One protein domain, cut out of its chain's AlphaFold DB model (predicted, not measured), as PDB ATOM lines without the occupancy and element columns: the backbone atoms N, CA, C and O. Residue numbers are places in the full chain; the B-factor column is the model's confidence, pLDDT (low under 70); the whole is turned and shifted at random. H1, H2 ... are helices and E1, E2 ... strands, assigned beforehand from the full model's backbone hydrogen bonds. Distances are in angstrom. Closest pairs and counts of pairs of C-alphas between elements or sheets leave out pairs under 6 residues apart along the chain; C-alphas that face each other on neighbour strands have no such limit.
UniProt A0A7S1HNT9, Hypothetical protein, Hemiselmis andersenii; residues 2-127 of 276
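AT A GLANCE: This is residues 2 to 127 of the 276 residues of the protein "Hypothetical protein" of Hemiselmis andersenii (UniProt A0A7S1HNT9). What is the main picture? A strongly twisted sheet of four antiparallel strands has H2 packed along one face, over E3 and, only just, E2, with H4 near E1 and at a steep tilt of 54 degrees to H2, while H1 and H3 are away from the sheet, and residues 67 to 78 stick out. What is it made of? The printed part has 126 residues, with named elements in the order H1, E1, H2, E2, H3, E3, H4, E4; the sheet's order is E2, E3, E1, E4, and the class is mixed, helices and strands. How compact is it? It is only just compact, close to loose, with a radius of gyration of the C-alphas of 16.3 A and spans of 48 by 38 by 31 A.

IN THESE COORDINATES: Where are the strands? E2 is residues 50 to 55, E3 residues 88 to 95 and 23.3 A long, E1 residues 22 to 29 and 22.3 A long, and E4 residues 119 to 124, ending at C-alpha 124 (-17.202, -36.762, 32.502). Where are the helices? H2 is residues 36 to 45, H4 residues 100 to 110 and 15.0 A long, and H3 residues 72 to 79. H1 is residues 2 to 11, 15.1 A long, and begins at C-alpha 2 (-34.989, -26.226, 57.106).

HOW THE PARTS SIT: How do the strands pair? Within hydrogen-bond range are N 52 and O 91 of E2 and E3, 2.8 A, N 25 and O 92 of E1 and E3, 2.8 A, and N 24 and O 122 of E1 and E4, 2.8 A. How do helices join the strands? E1, H2, E2, with E3 between the strands, and E3, H4, E4, with E1 between, are split strand-helix-strand units, two strands running the same way but not neighbours; both crossovers are right-handed. Where do the helices sit? H2 is on the sheet at a height of 8.3 A, along the strands, at 2 degrees to E3 on the local plane, and its closest C-alphas to E2 are those of Ser 40 and Ala 51, 5.4 A. H4 only grazes the sheet with residues 100 to 107, and it only just touches H2, with 3 pairs of C-alphas within 8 A, the closest those of Leu 39 and Val 107, 7.4 A, opposite ways at a steep tilt of 54 degrees. How complete are the helix backbones? In H2 and H4 every O i to N i+4 pair is within hydrogen-bond range; in H1 4 of 6 and in H3 3 of 4 are.

THE WHOLE: How far does it reach? The two C-alphas farthest apart are those of Glu 17 and Pro 70, 49.9 A. Is it continuous? The printed part has no cut, and the link from E2 to H3, 16 residues, is long. Where is confidence low? The pLDDT is under 70 in residues 2 to 20, 65 to 84 and 126 to 127.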
ATOM      1  N   LYS A   2     -34.546 -27.358  57.978       24.52
ATOM      2  CA  LYS A   2     -34.989 -26.226  57.106       24.52
ATOM      3  C   LYS A   2     -33.963 -25.088  56.926       24.52
ATOM      4  O   LYS A   2     -33.976 -24.432  55.891       24.52
ATOM      5  N   ALA A   3     -33.078 -24.874  57.903       24.86
ATOM      6  CA  ALA A   3     -32.051 -23.824  57.852       24.86
ATOM      7  C   ALA A   3     -30.822 -24.208  56.999       24.86
ATOM      8  O   ALA A   3     -30.328 -23.374  56.252       24.86
ATOM      9  N   ALA A   4     -30.396 -25.479  57.028       31.03
ATOM     10  CA  ALA A   4     -29.288 -25.997  56.208       31.03
ATOM     11  C   ALA A   4     -29.642 -26.075  54.709       31.03
ATOM     12  O   ALA A   4     -28.815 -25.822  53.840       31.03
ATOM     13  N   ARG A   5     -30.920 -26.333  54.395       33.31
ATOM     14  CA  ARG A   5     -31.430 -26.328  53.016       33.31
ATOM     15  C   ARG A   5     -31.430 -24.926  52.387       33.31
ATOM     16  O   ARG A   5     -31.302 -24.806  51.178       33.31
ATOM     17  N   HIS A   6     -31.550 -23.867  53.194       30.72
ATOM     18  CA  HIS A   6     -31.451 -22.488  52.702       30.72
ATOM     19  C   HIS A   6     -29.999 -22.054  52.456       30.72
ATOM     20  O   HIS A   6     -29.768 -21.296  51.521       30.72
ATOM     21  N   SER A   7     -29.026 -22.545  53.234       34.84
ATOM     22  CA  SER A   7     -27.613 -22.182  53.051       34.84
ATOM     23  C   SER A   7     -26.979 -22.842  51.822       34.84
ATOM     24  O   SER A   7     -26.232 -22.177  51.113       34.84
ATOM     25  N   LEU A   8     -27.329 -24.098  51.518       40.09
ATOM     26  CA  LEU A   8     -26.824 -24.817  50.335       40.09
ATOM     27  C   LEU A   8     -27.389 -24.251  49.019       40.09
ATOM     28  O   LEU A   8     -26.652 -24.047  48.062       40.09
ATOM     29  N   VAL A   9     -28.678 -23.892  48.998       39.84
ATOM     30  CA  VAL A   9     -29.318 -23.266  47.823       39.84
ATOM     31  C   VAL A   9     -28.851 -21.816  47.616       39.84
ATOM     32  O   VAL A   9     -28.790 -21.350  46.483       39.84
ATOM     33  N   GLN A  10     -28.475 -21.092  48.681       35.28
ATOM     34  CA  GLN A  10     -27.918 -19.735  48.561       35.28
ATOM     35  C   GLN A  10     -26.446 -19.704  48.121       35.28
ATOM     36  O   GLN A  10     -26.056 -18.735  47.471       35.28
ATOM     37  N   MET A  11     -25.646 -20.742  48.400       39.81
ATOM     38  CA  MET A  11     -24.283 -20.863  47.849       39.81
ATOM     39  C   MET A  11     -24.284 -20.943  46.316       39.81
ATOM     40  O   MET A  11     -23.411 -20.360  45.679       39.81
ATOM     41  N   TYR A  12     -25.310 -21.563  45.727       44.66
ATOM     42  CA  TYR A  12     -25.472 -21.695  44.275       44.66
ATOM     43  C   TYR A  12     -25.680 -20.354  43.547       44.66
ATOM     44  O   TYR A  12     -25.433 -20.241  42.352       44.66
ATOM     45  N   ALA A  13     -26.117 -19.308  44.255       39.44
ATOM     46  CA  ALA A  13     -26.383 -18.000  43.657       39.44
ATOM     47  C   ALA A  13     -25.163 -17.054  43.644       39.44
ATOM     48  O   ALA A  13     -25.296 -15.923  43.173       39.44
ATOM     49  N   ALA A  14     -24.003 -17.464  44.183       37.88
ATOM     50  CA  ALA A  14     -22.908 -16.541  44.516       37.88
ATOM     51  C   ALA A  14     -21.522 -16.839  43.899       37.88
ATOM     52  O   ALA A  14     -20.603 -16.051  44.115       37.88
ATOM     53  N   GLY A  15     -21.337 -17.897  43.109       36.41
ATOM     54  CA  GLY A  15     -20.104 -18.124  42.335       36.41
ATOM     55  C   GLY A  15     -20.477 -18.775  41.011       36.41
ATOM     56  O   GLY A  15     -21.267 -19.704  41.014       36.41
ATOM     57  N   GLY A  16     -20.057 -18.322  39.838       36.00
ATOM     58  CA  GLY A  16     -18.814 -17.667  39.441       36.00
ATOM     59  C   GLY A  16     -18.397 -18.395  38.155       36.00
ATOM     60  O   GLY A  16     -18.457 -19.618  38.125       36.00
ATOM     61  N   GLU A  17     -18.097 -17.645  37.098       41.62
ATOM     62  CA  GLU A  17     -18.034 -18.017  35.668       41.62
ATOM     63  C   GLU A  17     -17.011 -19.115  35.241       41.62
ATOM     64  O   GLU A  17     -16.349 -18.944  34.228       41.62
ATOM     65  N   ASP A  18     -16.887 -20.252  35.940       44.81
ATOM     66  CA  ASP A  18     -15.965 -21.363  35.582       44.81
ATOM     67  C   ASP A  18     -16.548 -22.760  35.962       44.81
ATOM     68  O   ASP A  18     -15.963 -23.516  36.737       44.81
ATOM     69  N   GLN A  19     -17.752 -23.107  35.472       52.94
ATOM     70  CA  GLN A  19     -18.490 -24.349  35.821       52.94
ATOM     71  C   GLN A  19     -18.849 -25.233  34.607       52.94
ATOM     72  O   GLN A  19     -19.933 -25.811  34.551       52.94
ATOM     73  N   ASP A  20     -17.963 -25.351  33.619       61.62
ATOM     74  CA  ASP A  20     -18.223 -26.217  32.463       61.62
ATOM     75  C   ASP A  20     -17.867 -27.684  32.778       61.62
ATOM     76  O   ASP A  20     -16.719 -28.012  33.084       61.62
ATOM     77  N   GLY A  21     -18.861 -28.577  32.699       76.44
ATOM     78  CA  GLY A  21     -18.681 -30.035  32.730       76.44
ATOM     79  C   GLY A  21     -19.501 -30.777  33.789       76.44
ATOM     80  O   GLY A  21     -20.104 -30.185  34.682       76.44
ATOM     81  N   LEU A  22     -19.528 -32.106  33.679       87.56
ATOM     82  CA  LEU A  22     -20.154 -33.007  34.648       87.56
ATOM     83  C   LEU A  22     -19.078 -33.626  35.555       87.56
ATOM     84  O   LEU A  22     -18.024 -34.070  35.092       87.56
ATOM     85  N   LEU A  23     -19.360 -33.659  36.855       90.69
ATOM     86  CA  LEU A  23     -18.523 -34.250  37.892       90.69
ATOM     87  C   LEU A  23     -19.153 -35.556  38.374       90.69
ATOM     88  O   LEU A  23     -20.244 -35.560  38.936       90.69
ATOM     89  N   GLU A  24     -18.442 -36.659  38.201       93.88
ATOM     90  CA  GLU A  24     -18.825 -37.958  38.734       93.88
ATOM     91  C   GLU A  24     -18.236 -38.156  40.135       93.88
ATOM     92  O   GLU A  24     -17.034 -37.984  40.356       93.88
ATOM     93  N   VAL A  25     -19.082 -38.553  41.083       95.12
ATOM     94  CA  VAL A  25     -18.703 -38.910  42.452       95.12
ATOM     95  C   VAL A  25     -19.106 -40.358  42.697       95.12
ATOM     96  O   VAL A  25     -20.289 -40.674  42.767       95.12
ATOM     97  N   THR A  26     -18.126 -41.246  42.850       95.88
ATOM     98  CA  THR A  26     -18.368 -42.658  43.187       95.88
ATOM     99  C   THR A  26     -18.028 -42.912  44.648       95.88
ATOM    100  O   THR A  26     -16.871 -42.750  45.034       95.88
ATOM    101  N   ILE A  27     -18.988 -43.363  45.450       94.75
ATOM    102  CA  ILE A  27     -18.821 -43.685  46.873       94.75
ATOM    103  C   ILE A  27     -18.903 -45.198  47.065       94.75
ATOM    104  O   ILE A  27     -19.838 -45.839  46.588       94.75
ATOM    105  N   LEU A  28     -17.946 -45.780  47.788       91.81
ATOM    106  CA  LEU A  28     -17.984 -47.199  48.143       91.81
ATOM    107  C   LEU A  28     -18.701 -47.385  49.489       91.81
ATOM    108  O   LEU A  28     -18.292 -46.810  50.498       91.81
ATOM    109  N   CYS A  29     -19.749 -48.210  49.518       89.31
ATOM    110  CA  CYS A  29     -20.515 -48.517  50.729       89.31
ATOM    111  C   CYS A  29     -19.807 -49.617  51.538       89.31
ATOM    112  O   CYS A  29     -20.222 -50.774  51.530       89.31
ATOM    113  N   GLU A  30     -18.687 -49.273  52.182       85.44
ATOM    114  CA  GLU A  30     -17.911 -50.218  53.010       85.44
ATOM    115  C   GLU A  30     -18.497 -50.392  54.421       85.44
ATOM    116  O   GLU A  30     -18.292 -51.430  55.049       85.44
ATOM    117  N   ASP A  31     -19.215 -49.386  54.927       86.06
ATOM    118  CA  ASP A  31     -19.798 -49.402  56.268       86.06
ATOM    119  C   ASP A  31     -21.196 -50.031  56.264       86.06
ATOM    120  O   ASP A  31     -22.019 -49.753  55.390       86.06
ATOM    121  N   GLU A  32     -21.502 -50.862  57.263       83.56
ATOM    122  CA  GLU A  32     -22.788 -51.551  57.316       83.56
ATOM    123  C   GLU A  32     -23.991 -50.614  57.454       83.56
ATOM    124  O   GLU A  32     -25.084 -51.009  57.036       83.56
ATOM    125  N   ARG A  33     -23.780 -49.411  58.003       86.25
ATOM    126  CA  ARG A  33     -24.790 -48.358  58.166       86.25
ATOM    127  C   ARG A  33     -25.162 -47.692  56.847       86.25
ATOM    128  O   ARG A  33     -26.241 -47.115  56.757       86.25
ATOM    129  N   MET A  34     -24.291 -47.765  55.840       87.25
ATOM    130  CA  MET A  34     -24.524 -47.161  54.533       87.25
ATOM    131  C   MET A  34     -25.421 -48.065  53.694       87.25
ATOM    132  O   MET A  34     -24.959 -48.979  53.009       87.25
ATOM    133  N   ASP A  35     -26.721 -47.800  53.756       88.81
ATOM    134  CA  ASP A  35     -27.659 -48.332  52.779       88.81
ATOM    135  C   ASP A  35     -27.481 -47.602  51.437       88.81
ATOM    136  O   ASP A  35     -27.507 -46.372  51.376       88.81
ATOM    137  N   ALA A  36     -27.249 -48.363  50.366       88.19
ATOM    138  CA  ALA A  36     -26.877 -47.806  49.067       88.19
ATOM    139  C   ALA A  36     -28.031 -47.053  48.384       88.19
ATOM    140  O   ALA A  36     -27.784 -46.072  47.686       88.19
ATOM    141  N   GLU A  37     -29.278 -47.471  48.611       86.75
ATOM    142  CA  GLU A  37     -30.463 -46.792  48.073       86.75
ATOM    143  C   GLU A  37     -30.703 -45.481  48.823       86.75
ATOM    144  O   GLU A  37     -30.826 -44.425  48.211       86.75
ATOM    145  N   ALA A  38     -30.642 -45.514  50.158       89.50
ATOM    146  CA  ALA A  38     -30.721 -44.299  50.965       89.50
ATOM    147  C   ALA A  38     -29.594 -43.309  50.626       89.50
ATOM    148  O   ALA A  38     -29.798 -42.096  50.662       89.50
ATOM    149  N   LEU A  39     -28.399 -43.810  50.291       93.00
ATOM    150  CA  LEU A  39     -27.289 -42.974  49.847       93.00
ATOM    151  C   LEU A  39     -27.567 -42.369  48.467       93.00
ATOM    152  O   LEU A  39     -27.313 -41.183  48.275       93.00
ATOM    153  N   SER A  40     -28.100 -43.155  47.532       92.06
ATOM    154  CA  SER A  40     -28.528 -42.682  46.211       92.06
ATOM    155  C   SER A  40     -29.540 -41.536  46.334       92.06
ATOM    156  O   SER A  40     -29.305 -40.444  45.809       92.06
ATOM    157  N   ASP A  41     -30.597 -41.736  47.127       91.12
ATOM    158  CA  ASP A  41     -31.620 -40.722  47.394       91.12
ATOM    159  C   ASP A  41     -31.013 -39.461  48.023       91.12
ATOM    160  O   ASP A  41     -31.278 -38.345  47.573       91.12
ATOM    161  N   LEU A  42     -30.142 -39.626  49.024       93.75
ATOM    162  CA  LEU A  42     -29.461 -38.509  49.678       93.75
ATOM    163  C   LEU A  42     -28.610 -37.696  48.695       93.75
ATOM    164  O   LEU A  42     -28.586 -36.470  48.786       93.75
ATOM    165  N   LEU A  43     -27.907 -38.346  47.764       93.62
ATOM    166  CA  LEU A  43     -27.076 -37.660  46.770       93.62
ATOM    167  C   LEU A  43     -27.927 -36.871  45.770       93.62
ATOM    168  O   LEU A  43     -27.581 -35.733  45.449       93.62
ATOM    169  N   VAL A  44     -29.066 -37.421  45.339       91.75
ATOM    170  CA  VAL A  44     -30.042 -36.698  44.505       91.75
ATOM    171  C   VAL A  44     -30.623 -35.505  45.269       91.75
ATOM    172  O   VAL A  44     -30.668 -34.392  44.742       91.75
ATOM    173  N   GLU A  45     -30.989 -35.678  46.540       90.50
ATOM    174  CA  GLU A  45     -31.442 -34.573  47.396       90.50
ATOM    175  C   GLU A  45     -30.353 -33.512  47.629       90.50
ATOM    176  O   GLU A  45     -30.659 -32.323  47.763       90.50
ATOM    177  N   ALA A  46     -29.086 -33.932  47.642       91.25
ATOM    178  CA  ALA A  46     -27.914 -33.072  47.741       91.25
ATOM    179  C   ALA A  46     -27.538 -32.393  46.412       91.25
ATOM    180  O   ALA A  46     -26.563 -31.643  46.388       91.25
ATOM    181  N   GLY A  47     -28.314 -32.613  45.343       89.88
ATOM    182  CA  GLY A  47     -28.208 -31.915  44.063       89.88
ATOM    183  C   GLY A  47     -27.550 -32.699  42.930       89.88
ATOM    184  O   GLY A  47     -27.209 -32.096  41.913       89.88
ATOM    185  N   ALA A  48     -27.383 -34.017  43.068       91.81
ATOM    186  CA  ALA A  48     -26.991 -34.853  41.939       91.81
ATOM    187  C   ALA A  48     -28.089 -34.854  40.860       91.81
ATOM    188  O   ALA A  48     -29.281 -34.938  41.157       91.81
ATOM    189  N   LEU A  49     -27.680 -34.794  39.594       89.69
ATOM    190  CA  LEU A  49     -28.544 -34.945  38.423       89.69
ATOM    191  C   LEU A  49     -29.021 -36.392  38.258       89.69
ATOM    192  O   LEU A  49     -30.120 -36.636  37.763       89.69
ATOM    193  N   SER A  50     -28.189 -37.348  38.667       92.38
ATOM    194  CA  SER A  50     -28.508 -38.770  38.715       92.38
ATOM    195  C   SER A  50     -27.674 -39.469  39.784       92.38
ATOM    196  O   SER A  50     -26.608 -38.983  40.169       92.38
ATOM    197  N   ALA A  51     -28.156 -40.624  40.237       92.56
ATOM    198  CA  ALA A  51     -27.407 -41.557  41.061       92.56
ATOM    199  C   ALA A  51     -27.751 -42.998  40.648       92.56
ATOM    200  O   ALA A  51     -28.908 -43.300  40.348       92.56
ATOM    201  N   SER A  52     -26.748 -43.873  40.593       91.50
ATOM    202  CA  SER A  52     -26.896 -45.302  40.304       91.50
ATOM    203  C   SER A  52     -26.226 -46.146  41.384       91.50
ATOM    204  O   SER A  52     -25.213 -45.756  41.965       91.50
ATOM    205  N   VAL A  53     -26.801 -47.320  41.647       89.56
ATOM    206  CA  VAL A  53     -26.267 -48.315  42.580       89.56
ATOM    207  C   VAL A  53     -25.788 -49.518  41.780       89.56
ATOM    208  O   VAL A  53     -26.543 -50.076  40.986       89.56
ATOM    209  N   GLU A  54     -24.545 -49.931  42.002       88.25
ATOM    210  CA  GLU A  54     -23.910 -51.030  41.271       88.25
ATOM    211  C   GLU A  54     -23.156 -51.970  42.219       88.25
ATOM    212  O   GLU A  54     -22.706 -51.559  43.300       88.25
ATOM    213  N   ASP A  55     -22.954 -53.218  41.781       84.38
ATOM    214  CA  ASP A  55     -22.007 -54.137  42.417       84.38
ATOM    215  C   ASP A  55     -20.589 -53.554  42.308       84.38
ATOM    216  O   ASP A  55     -20.089 -53.260  41.216       84.38
ATOM    217  N   ALA A  56     -19.922 -53.372  43.447       84.44
ATOM    218  CA  ALA A  56     -18.539 -52.910  43.470       84.44
ATOM    219  C   ALA A  56     -17.560 -53.961  42.918       84.44
ATOM    220  O   ALA A  56     -16.437 -53.602  42.554       84.44
ATOM    221  N   ASP A  57     -17.981 -55.226  42.857       82.94
ATOM    222  CA  ASP A  57     -17.196 -56.373  42.412       82.94
ATOM    223  C   ASP A  57     -17.590 -56.851  40.995       82.94
ATOM    224  O   ASP A  57     -17.149 -57.923  40.569       82.94
ATOM    225  N   TYR A  58     -18.359 -56.048  40.240       80.25
ATOM    226  CA  TYR A  58     -18.756 -56.330  38.851       80.25
ATOM    227  C   TYR A  58     -17.563 -56.728  37.964       80.25
ATOM    228  O   TYR A  58     -16.539 -56.038  37.920       80.25
ATOM    229  N   GLY A  59     -17.695 -57.841  37.237       76.31
ATOM    230  CA  GLY A  59     -16.656 -58.383  36.361       76.31
ATOM    231  C   GLY A  59     -15.536 -59.137  37.086       76.31
ATOM    232  O   GLY A  59     -14.538 -59.499  36.455       76.31
ATOM    233  N   THR A  60     -15.663 -59.379  38.394       83.38
ATOM    234  CA  THR A  60     -14.702 -60.162  39.184       83.38
ATOM    235  C   THR A  60     -15.279 -61.512  39.610       83.38
ATOM    236  O   THR A  60     -16.467 -61.779  39.475       83.38
ATOM    237  N   ALA A  61     -14.436 -62.386  40.167       80.19
ATOM    238  CA  ALA A  61     -14.887 -63.669  40.712       80.19
ATOM    239  C   ALA A  61     -15.812 -63.532  41.942       80.19
ATOM    240  O   ALA A  61     -16.452 -64.512  42.318       80.19
ATOM    241  N   GLU A  62     -15.861 -62.350  42.564       77.88
ATOM    242  CA  GLU A  62     -16.686 -62.048  43.741       77.88
ATOM    243  C   GLU A  62     -18.011 -61.352  43.370       77.88
ATOM    244  O   GLU A  62     -18.828 -61.087  44.256       77.88
ATOM    245  N   GLU A  63     -18.244 -61.094  42.074       79.50
ATOM    246  CA  GLU A  63     -19.501 -60.544  41.561       79.50
ATOM    247  C   GLU A  63     -20.686 -61.407  42.010       79.50
ATOM    248  O   GLU A  63     -20.678 -62.638  41.889       79.50
ATOM    249  N   SER A  64     -21.730 -60.759  42.525       71.50
ATOM    250  CA  SER A  64     -22.962 -61.437  42.926       71.50
ATOM    251  C   SER A  64     -24.090 -61.054  41.965       71.50
ATOM    252  O   SER A  64     -24.729 -60.022  42.158       71.50
ATOM    253  N   PRO A  65     -24.374 -61.859  40.924       68.31
ATOM    254  CA  PRO A  65     -25.436 -61.536  39.979       68.31
ATOM    255  C   PRO A  65     -26.802 -61.549  40.673       68.31
ATOM    256  O   PRO A  65     -27.150 -62.501  41.378       68.31
ATOM    257  N   ILE A  66     -27.592 -60.502  40.438       65.62
ATOM    258  CA  ILE A  66     -29.008 -60.455  40.808       65.62
ATOM    259  C   ILE A  66     -29.812 -60.893  39.584       65.62
ATOM    260  O   ILE A  66     -29.723 -60.276  38.526       65.62
ATOM    261  N   TYR A  67     -30.588 -61.967  39.725       59.66
ATOM    262  CA  TYR A  67     -31.515 -62.439  38.697       59.66
ATOM    263  C   TYR A  67     -32.947 -62.027  39.091       59.66
ATOM    264  O   TYR A  67     -33.411 -62.427  40.158       59.66
ATOM    265  N   ASP A  68     -33.639 -61.244  38.255       47.03
ATOM    266  CA  ASP A  68     -35.106 -61.027  38.332       47.03
ATOM    267  C   ASP A  68     -35.842 -62.307  37.844       47.03
ATOM    268  O   ASP A  68     -35.270 -63.058  37.055       47.03
ATOM    269  N   GLU A  69     -37.040 -62.740  38.281       44.81
ATOM    270  CA  GLU A  69     -38.338 -62.093  38.597       44.81
ATOM    271  C   GLU A  69     -39.111 -62.907  39.691       44.81
ATOM    272  O   GLU A  69     -38.951 -64.136  39.707       44.81
ATOM    273  N   PRO A  70     -39.983 -62.339  40.584       48.03
ATOM    274  CA  PRO A  70     -41.357 -61.895  40.242       48.03
ATOM    275  C   PRO A  70     -41.946 -60.699  41.056       48.03
ATOM    276  O   PRO A  70     -41.834 -60.630  42.276       48.03
ATOM    277  N   GLY A  71     -42.735 -59.841  40.389       54.69
ATOM    278  CA  GLY A  71     -43.802 -58.990  40.965       54.69
ATOM    279  C   GLY A  71     -43.407 -57.818  41.892       54.69
ATOM    280  O   GLY A  71     -43.002 -58.004  43.037       54.69
ATOM    281  N   GLU A  72     -43.699 -56.586  41.452       53.78
ATOM    282  CA  GLU A  72     -43.374 -55.297  42.107       53.78
ATOM    283  C   GLU A  72     -43.705 -55.212  43.618       53.78
ATOM    284  O   GLU A  72     -42.988 -54.578  44.397       53.78
ATOM    285  N   GLN A  73     -44.777 -55.873  44.067       51.47
ATOM    286  CA  GLN A  73     -45.254 -55.799  45.456       51.47
ATOM    287  C   GLN A  73     -44.472 -56.694  46.429       51.47
ATOM    288  O   GLN A  73     -44.288 -56.319  47.587       51.47
ATOM    289  N   VAL A  74     -43.987 -57.854  45.970       53.44
ATOM    290  CA  VAL A  74     -43.138 -58.746  46.780       53.44
ATOM    291  C   VAL A  74     -41.748 -58.127  46.922       53.44
ATOM    292  O   VAL A  74     -41.149 -58.174  47.998       53.44
ATOM    293  N   TRP A  75     -41.284 -57.443  45.873       58.09
ATOM    294  CA  TRP A  75     -39.962 -56.835  45.860       58.09
ATOM    295  C   TRP A  75     -39.831 -55.595  46.740       58.09
ATOM    296  O   TRP A  75     -38.851 -55.486  47.468       58.09
ATOM    297  N   ARG A  76     -40.831 -54.700  46.792       54.62
ATOM    298  CA  ARG A  76     -40.788 -53.555  47.730       54.62
ATOM    299  C   ARG A  76     -40.687 -53.990  49.195       54.62
ATOM    300  O   ARG A  76     -40.000 -53.338  49.976       54.62
ATOM    301  N   ALA A  77     -41.353 -55.085  49.564       53.00
ATOM    302  CA  ALA A  77     -41.315 -55.612  50.926       53.00
ATOM    303  C   ALA A  77     -39.982 -56.314  51.256       53.00
ATOM    304  O   ALA A  77     -39.516 -56.215  52.388       53.00
ATOM    305  N   MET A  78     -39.354 -56.983  50.278       53.03
ATOM    306  CA  MET A  78     -38.036 -57.614  50.442       53.03
ATOM    307  C   MET A  78     -36.871 -56.611  50.377       53.03
ATOM    308  O   MET A  78     -35.934 -56.735  51.161       53.03
ATOM    309  N   ARG A  79     -36.938 -55.583  49.519       55.31
ATOM    310  CA  ARG A  79     -35.898 -54.542  49.372       55.31
ATOM    311  C   ARG A  79     -35.641 -53.749  50.647       55.31
ATOM    312  O   ARG A  79     -34.501 -53.422  50.930       55.31
ATOM    313  N   ALA A  80     -36.669 -53.511  51.459       51.44
ATOM    314  CA  ALA A  80     -36.501 -52.845  52.751       51.44
ATOM    315  C   ALA A  80     -35.685 -53.674  53.773       51.44
ATOM    316  O   ALA A  80     -35.407 -53.185  54.865       51.44
ATOM    317  N   GLN A  81     -35.355 -54.938  53.463       49.28
ATOM    318  CA  GLN A  81     -34.708 -55.881  54.385       49.28
ATOM    319  C   GLN A  81     -33.459 -56.575  53.813       49.28
ATOM    320  O   GLN A  81     -32.807 -57.318  54.547       49.28
ATOM    321  N   VAL A  82     -33.102 -56.364  52.540       53.59
ATOM    322  CA  VAL A  82     -32.013 -57.093  51.865       53.59
ATOM    323  C   VAL A  82     -31.043 -56.106  51.219       53.59
ATOM    324  O   VAL A  82     -31.422 -55.372  50.311       53.59
ATOM    325  N   LYS A  83     -29.773 -56.122  51.649       61.88
ATOM    326  CA  LYS A  83     -28.686 -55.456  50.916       61.88
ATOM    327  C   LYS A  83     -28.566 -56.099  49.533       61.88
ATOM    328  O   LYS A  83     -28.364 -57.309  49.461       61.88
ATOM    329  N   LEU A  84     -28.702 -55.299  48.470       63.59
ATOM    330  CA  LEU A  84     -28.681 -55.769  47.075       63.59
ATOM    331  C   LEU A  84     -27.400 -56.559  46.761       63.59
ATOM    332  O   LEU A  84     -27.478 -57.689  46.286       63.59
ATOM    333  N   TRP A  85     -26.238 -56.008  47.124       72.06
ATOM    334  CA  TRP A  85     -24.934 -56.666  47.027       72.06
ATOM    335  C   TRP A  85     -24.190 -56.616  48.361       72.06
ATOM    336  O   TRP A  85     -24.470 -55.782  49.224       72.06
ATOM    337  N   LYS A  86     -23.207 -57.509  48.537       70.62
ATOM    338  CA  LYS A  86     -22.316 -57.485  49.711       70.62
ATOM    339  C   LYS A  86     -21.475 -56.210  49.756       70.62
ATOM    340  O   LYS A  86     -21.184 -55.720  50.843       70.62
ATOM    341  N   ARG A  87     -21.078 -55.701  48.587       79.81
ATOM    342  CA  ARG A  87     -20.324 -54.461  48.418       79.81
ATOM    343  C   ARG A  87     -20.959 -53.658  47.294       79.81
ATOM    344  O   ARG A  87     -20.853 -54.021  46.132       79.81
ATOM    345  N   CYS A  88     -21.617 -52.565  47.655       87.75
ATOM    346  CA  CYS A  88     -22.200 -51.645  46.685       87.75
ATOM    347  C   CYS A  88     -21.278 -50.444  46.487       87.75
ATOM    348  O   CYS A  88     -20.639 -49.971  47.434       87.75
ATOM    349  N   LYS A  89     -21.275 -49.892  45.279       91.62
ATOM    350  CA  LYS A  89     -20.849 -48.513  45.036       91.62
ATOM    351  C   LYS A  89     -22.048 -47.699  44.555       91.62
ATOM    352  O   LYS A  89     -22.918 -48.231  43.868       91.62
ATOM    353  N   VAL A  90     -22.084 -46.429  44.935       93.81
ATOM    354  CA  VAL A  90     -23.076 -45.464  44.457       93.81
ATOM    355  C   VAL A  90     -22.351 -44.412  43.639       93.81
ATOM    356  O   VAL A  90     -21.439 -43.764  44.154       93.81
ATOM    357  N   THR A  91     -22.737 -44.263  42.379       95.06
ATOM    358  CA  THR A  91     -22.154 -43.285  41.458       95.06
ATOM    359  C   THR A  91     -23.172 -42.191  41.196       95.06
ATOM    360  O   THR A  91     -24.277 -42.478  40.750       95.06
ATOM    361  N   ALA A  92     -22.813 -40.940  41.472       94.88
ATOM    362  CA  ALA A  92     -23.673 -39.782  41.270       94.88
ATOM    363  C   ALA A  92     -23.031 -38.758  40.330       94.88
ATOM    364  O   ALA A  92     -21.822 -38.522  40.393       94.88
ATOM    365  N   LEU A  93     -23.848 -38.133  39.480       93.19
ATOM    366  CA  LEU A  93     -23.424 -37.075  38.562       93.19
ATOM    367  C   LEU A  93     -23.862 -35.710  39.084       93.19
ATOM    368  O   LEU A  93     -25.046 -35.470  39.289       93.19
ATOM    369  N   PHE A  94     -22.911 -34.800  39.245       91.94
ATOM    370  CA  PHE A  94     -23.124 -33.410  39.631       91.94
ATOM    371  C   PHE A  94     -22.692 -32.472  38.506       91.94
ATOM    372  O   PHE A  94     -21.926 -32.843  37.617       91.94
ATOM    373  N   LEU A  95     -23.156 -31.227  38.559       88.44
ATOM    374  CA  LEU A  95     -22.579 -30.159  37.743       88.44
ATOM    375  C   LEU A  95     -21.168 -29.807  38.239       88.44
ATOM    376  O   LEU A  95     -20.849 -29.964  39.421       88.44
ATOM    377  N   GLY A  96     -20.320 -29.327  37.334       83.62
ATOM    378  CA  GLY A  96     -18.979 -28.848  37.652       83.62
ATOM    379  C   GLY A  96     -18.994 -27.777  38.746       83.62
ATOM    380  O   GLY A  96     -19.871 -26.918  38.790       83.62
ATOM    381  N   GLY A  97     -18.022 -27.841  39.660       82.88
ATOM    382  CA  GLY A  97     -17.913 -26.900  40.781       82.88
ATOM    383  C   GLY A  97     -18.817 -27.199  41.983       82.88
ATOM    384  O   GLY A  97     -18.832 -26.405  42.924       82.88
ATOM    385  N   TRP A  98     -19.542 -28.326  41.993       87.44
ATOM    386  CA  TRP A  98     -20.329 -28.743  43.159       87.44
ATOM    387  C   TRP A  98     -19.449 -28.962  44.399       87.44
ATOM    388  O   TRP A  98     -18.349 -29.512  44.307       87.44
ATOM    389  N   ASP A  99     -19.945 -28.563  45.573       91.19
ATOM    390  CA  ASP A  99     -19.234 -28.707  46.849       91.19
ATOM    391  C   ASP A  99     -19.244 -30.167  47.328       91.19
ATOM    392  O   ASP A  99     -20.064 -30.580  48.152       91.19
ATOM    393  N   VAL A 100     -18.326 -30.970  46.788       91.56
ATOM    394  CA  VAL A 100     -18.172 -32.384  47.156       91.56
ATOM    395  C   VAL A 100     -17.852 -32.544  48.639       91.56
ATOM    396  O   VAL A 100     -18.368 -33.465  49.267       91.56
ATOM    397  N   GLU A 101     -17.026 -31.670  49.219       92.12
ATOM    398  CA  GLU A 101     -16.668 -31.764  50.638       92.12
ATOM    399  C   GLU A 101     -17.907 -31.592  51.523       92.12
ATOM    400  O   GLU A 101     -18.126 -32.391  52.440       92.12
ATOM    401  N   GLY A 102     -18.766 -30.621  51.196       91.94
ATOM    402  CA  GLY A 102     -20.062 -30.431  51.839       91.94
ATOM    403  C   GLY A 102     -20.988 -31.641  51.689       91.94
ATOM    404  O   GLY A 102     -21.593 -32.078  52.671       91.94
ATOM    405  N   VAL A 103     -21.051 -32.242  50.495       93.88
ATOM    406  CA  VAL A 103     -21.838 -33.466  50.255       93.88
ATOM    407  C   VAL A 103     -21.305 -34.637  51.086       93.88
ATOM    408  O   VAL A 103     -22.088 -35.322  51.740       93.88
ATOM    409  N   MET A 104     -19.989 -34.860  51.141       95.56
ATOM    410  CA  MET A 104     -19.407 -35.926  51.969       95.56
ATOM    411  C   MET A 104     -19.636 -35.687  53.465       95.56
ATOM    412  O   MET A 104     -19.846 -36.643  54.214       95.56
ATOM    413  N   GLY A 105     -19.638 -34.424  53.901       93.25
ATOM    414  CA  GLY A 105     -20.030 -34.037  55.256       93.25
ATOM    415  C   GLY A 105     -21.484 -34.407  55.564       93.25
ATOM    416  O   GLY A 105     -21.754 -35.031  56.590       93.25
ATOM    417  N   LEU A 106     -22.405 -34.117  54.642       93.75
ATOM    418  CA  LEU A 106     -23.814 -34.505  54.753       93.75
ATOM    419  C   LEU A 106     -23.995 -36.028  54.798       93.75
ATOM    420  O   LEU A 106     -24.761 -36.525  55.624       93.75
ATOM    421  N   VAL A 107     -23.290 -36.775  53.942       94.38
ATOM    422  CA  VAL A 107     -23.306 -38.247  53.948       94.38
ATOM    423  C   VAL A 107     -22.804 -38.778  55.291       94.38
ATOM    424  O   VAL A 107     -23.472 -39.600  55.917       94.38
ATOM    425  N   LYS A 108     -21.669 -38.267  55.779       94.56
ATOM    426  CA  LYS A 108     -21.111 -38.648  57.080       94.56
ATOM    427  C   LYS A 108     -22.124 -38.451  58.209       94.56
ATOM    428  O   LYS A 108     -22.316 -39.359  59.012       94.56
ATOM    429  N   GLU A 109     -22.760 -37.282  58.275       94.38
ATOM    430  CA  GLU A 109     -23.751 -36.973  59.310       94.38
ATOM    431  C   GLU A 109     -25.007 -37.840  59.188       94.38
ATOM    432  O   GLU A 109     -25.516 -38.322  60.196       94.38
ATOM    433  N   SER A 110     -25.489 -38.069  57.964       93.31
ATOM    434  CA  SER A 110     -26.749 -38.783  57.720       93.31
ATOM    435  C   SER A 110     -26.658 -40.274  58.041       93.31
ATOM    436  O   SER A 110     -27.645 -40.864  58.473       93.31
ATOM    437  N   PHE A 111     -25.475 -40.868  57.870       92.38
ATOM    438  CA  PHE A 111     -25.200 -42.272  58.191       92.38
ATOM    439  C   PHE A 111     -24.430 -42.457  59.509       92.38
ATOM    440  O   PHE A 111     -23.993 -43.566  59.820       92.38
ATOM    441  N   GLU A 112     -24.259 -41.382  60.287       93.88
ATOM    442  CA  GLU A 112     -23.570 -41.377  61.586       93.88
ATOM    443  C   GLU A 112     -22.154 -41.991  61.532       93.88
ATOM    444  O   GLU A 112     -21.726 -42.714  62.436       93.88
ATOM    445  N   LEU A 113     -21.416 -41.727  60.452       90.94
ATOM    446  CA  LEU A 113     -20.089 -42.297  60.223       90.94
ATOM    447  C   LEU A 113     -19.022 -41.578  61.061       90.94
ATOM    448  O   LEU A 113     -19.056 -40.360  61.254       90.94
ATOM    449  N   GLU A 114     -18.022 -42.327  61.533       90.31
ATOM    450  CA  GLU A 114     -16.894 -41.757  62.290       90.31
ATOM    451  C   GLU A 114     -16.022 -40.856  61.401       90.31
ATOM    452  O   GLU A 114     -15.592 -39.769  61.806       90.31
ATOM    453  N   GLU A 115     -15.848 -41.262  60.144       89.88
ATOM    454  CA  GLU A 115     -15.097 -40.568  59.101       89.88
ATOM    455  C   GLU A 115     -15.948 -40.435  57.831       89.88
ATOM    456  O   GLU A 115     -16.952 -41.126  57.668       89.88
ATOM    457  N   ALA A 116     -15.575 -39.510  56.944       88.44
ATOM    458  CA  ALA A 116     -16.220 -39.415  55.637       88.44
ATOM    459  C   ALA A 116     -15.987 -40.717  54.846       88.44
ATOM    460  O   ALA A 116     -14.913 -41.314  54.971       88.44
ATOM    461  N   PRO A 117     -16.960 -41.167  54.035       90.38
ATOM    462  CA  PRO A 117     -16.805 -42.403  53.283       90.38
ATOM    463  C   PRO A 117     -15.701 -42.264  52.233       90.38
ATOM    464  O   PRO A 117     -15.360 -41.162  51.797       90.38
ATOM    465  N   ARG A 118     -15.150 -43.393  51.780       90.56
ATOM    466  CA  ARG A 118     -14.217 -43.382  50.652       90.56
ATOM    467  C   ARG A 118     -14.967 -43.097  49.360       90.56
ATOM    468  O   ARG A 118     -15.933 -43.785  49.032       90.56
ATOM    469  N   TYR A 119     -14.461 -42.133  48.600       93.69
ATOM    470  CA  TYR A 119     -15.015 -41.766  47.309       93.69
ATOM    471  C   TYR A 119     -13.925 -41.526  46.263       93.69
ATOM    472  O   TYR A 119     -12.748 -41.337  46.582       93.69
ATOM    473  N   LYS A 120     -14.330 -41.558  44.997       94.06
ATOM    474  CA  LYS A 120     -13.522 -41.187  43.838       94.06
ATOM    475  C   LYS A 120     -14.233 -40.092  43.063       94.06
ATOM    476  O   LYS A 120     -15.459 -40.097  42.978       94.06
ATOM    477  N   LEU A 121     -13.437 -39.197  42.491       92.56
ATOM    478  CA  LEU A 121     -13.901 -38.173  41.568       92.56
ATOM    479  C   LEU A 121     -13.479 -38.532  40.149       92.56
ATOM    480  O   LEU A 121     -12.328 -38.916  39.926       92.56
ATOM    481  N   GLY A 122     -14.412 -38.392  39.217       88.50
ATOM    482  CA  GLY A 122     -14.198 -38.529  37.785       88.50
ATOM    483  C   GLY A 122     -14.716 -37.290  37.065       88.50
ATOM    484  O   GLY A 122     -15.758 -36.751  37.420       88.50
ATOM    485  N   GLY A 123     -13.985 -36.813  36.062       83.69
ATOM    486  CA  GLY A 123     -14.556 -35.878  35.096       83.69
ATOM    487  C   GLY A 123     -15.311 -36.672  34.038       83.69
ATOM    488  O   GLY A 123     -14.785 -37.671  33.545       83.69
ATOM    489  N   VAL A 124     -16.513 -36.234  33.679       76.75
ATOM    490  CA  VAL A 124     -17.202 -36.762  32.502       76.75
ATOM    491  C   VAL A 124     -16.865 -35.852  31.334       76.75
ATOM    492  O   VAL A 124     -17.079 -34.641  31.390       76.75
ATOM    493  N   GLU A 125     -16.290 -36.436  30.287       72.31
ATOM    494  CA  GLU A 125     -15.961 -35.687  29.082       72.31
ATOM    495  C   GLU A 125     -17.240 -35.126  28.453       72.31
ATOM    496  O   GLU A 125     -18.209 -35.853  28.220       72.31
ATOM    497  N   ASP A 126     -17.211 -33.830  28.145       66.00
ATOM    498  CA  ASP A 126     -18.242 -33.176  27.349       66.00
ATOM    499  C   ASP A 126     -18.073 -33.593  25.881       66.00
ATOM    500  O   ASP A 126     -17.402 -32.949  25.071       66.00
ATOM    501  N   LYS A 127     -18.581 -34.788  25.579       65.00
ATOM    502  CA  LYS A 127     -18.623 -35.371  24.243       65.00
ATOM    503  C   LYS A 127     -20.036 -35.270  23.697       65.00
ATOM    504  O   LYS A 127     -21.015 -35.453  24.417       65.00
TER     505      LYS A 127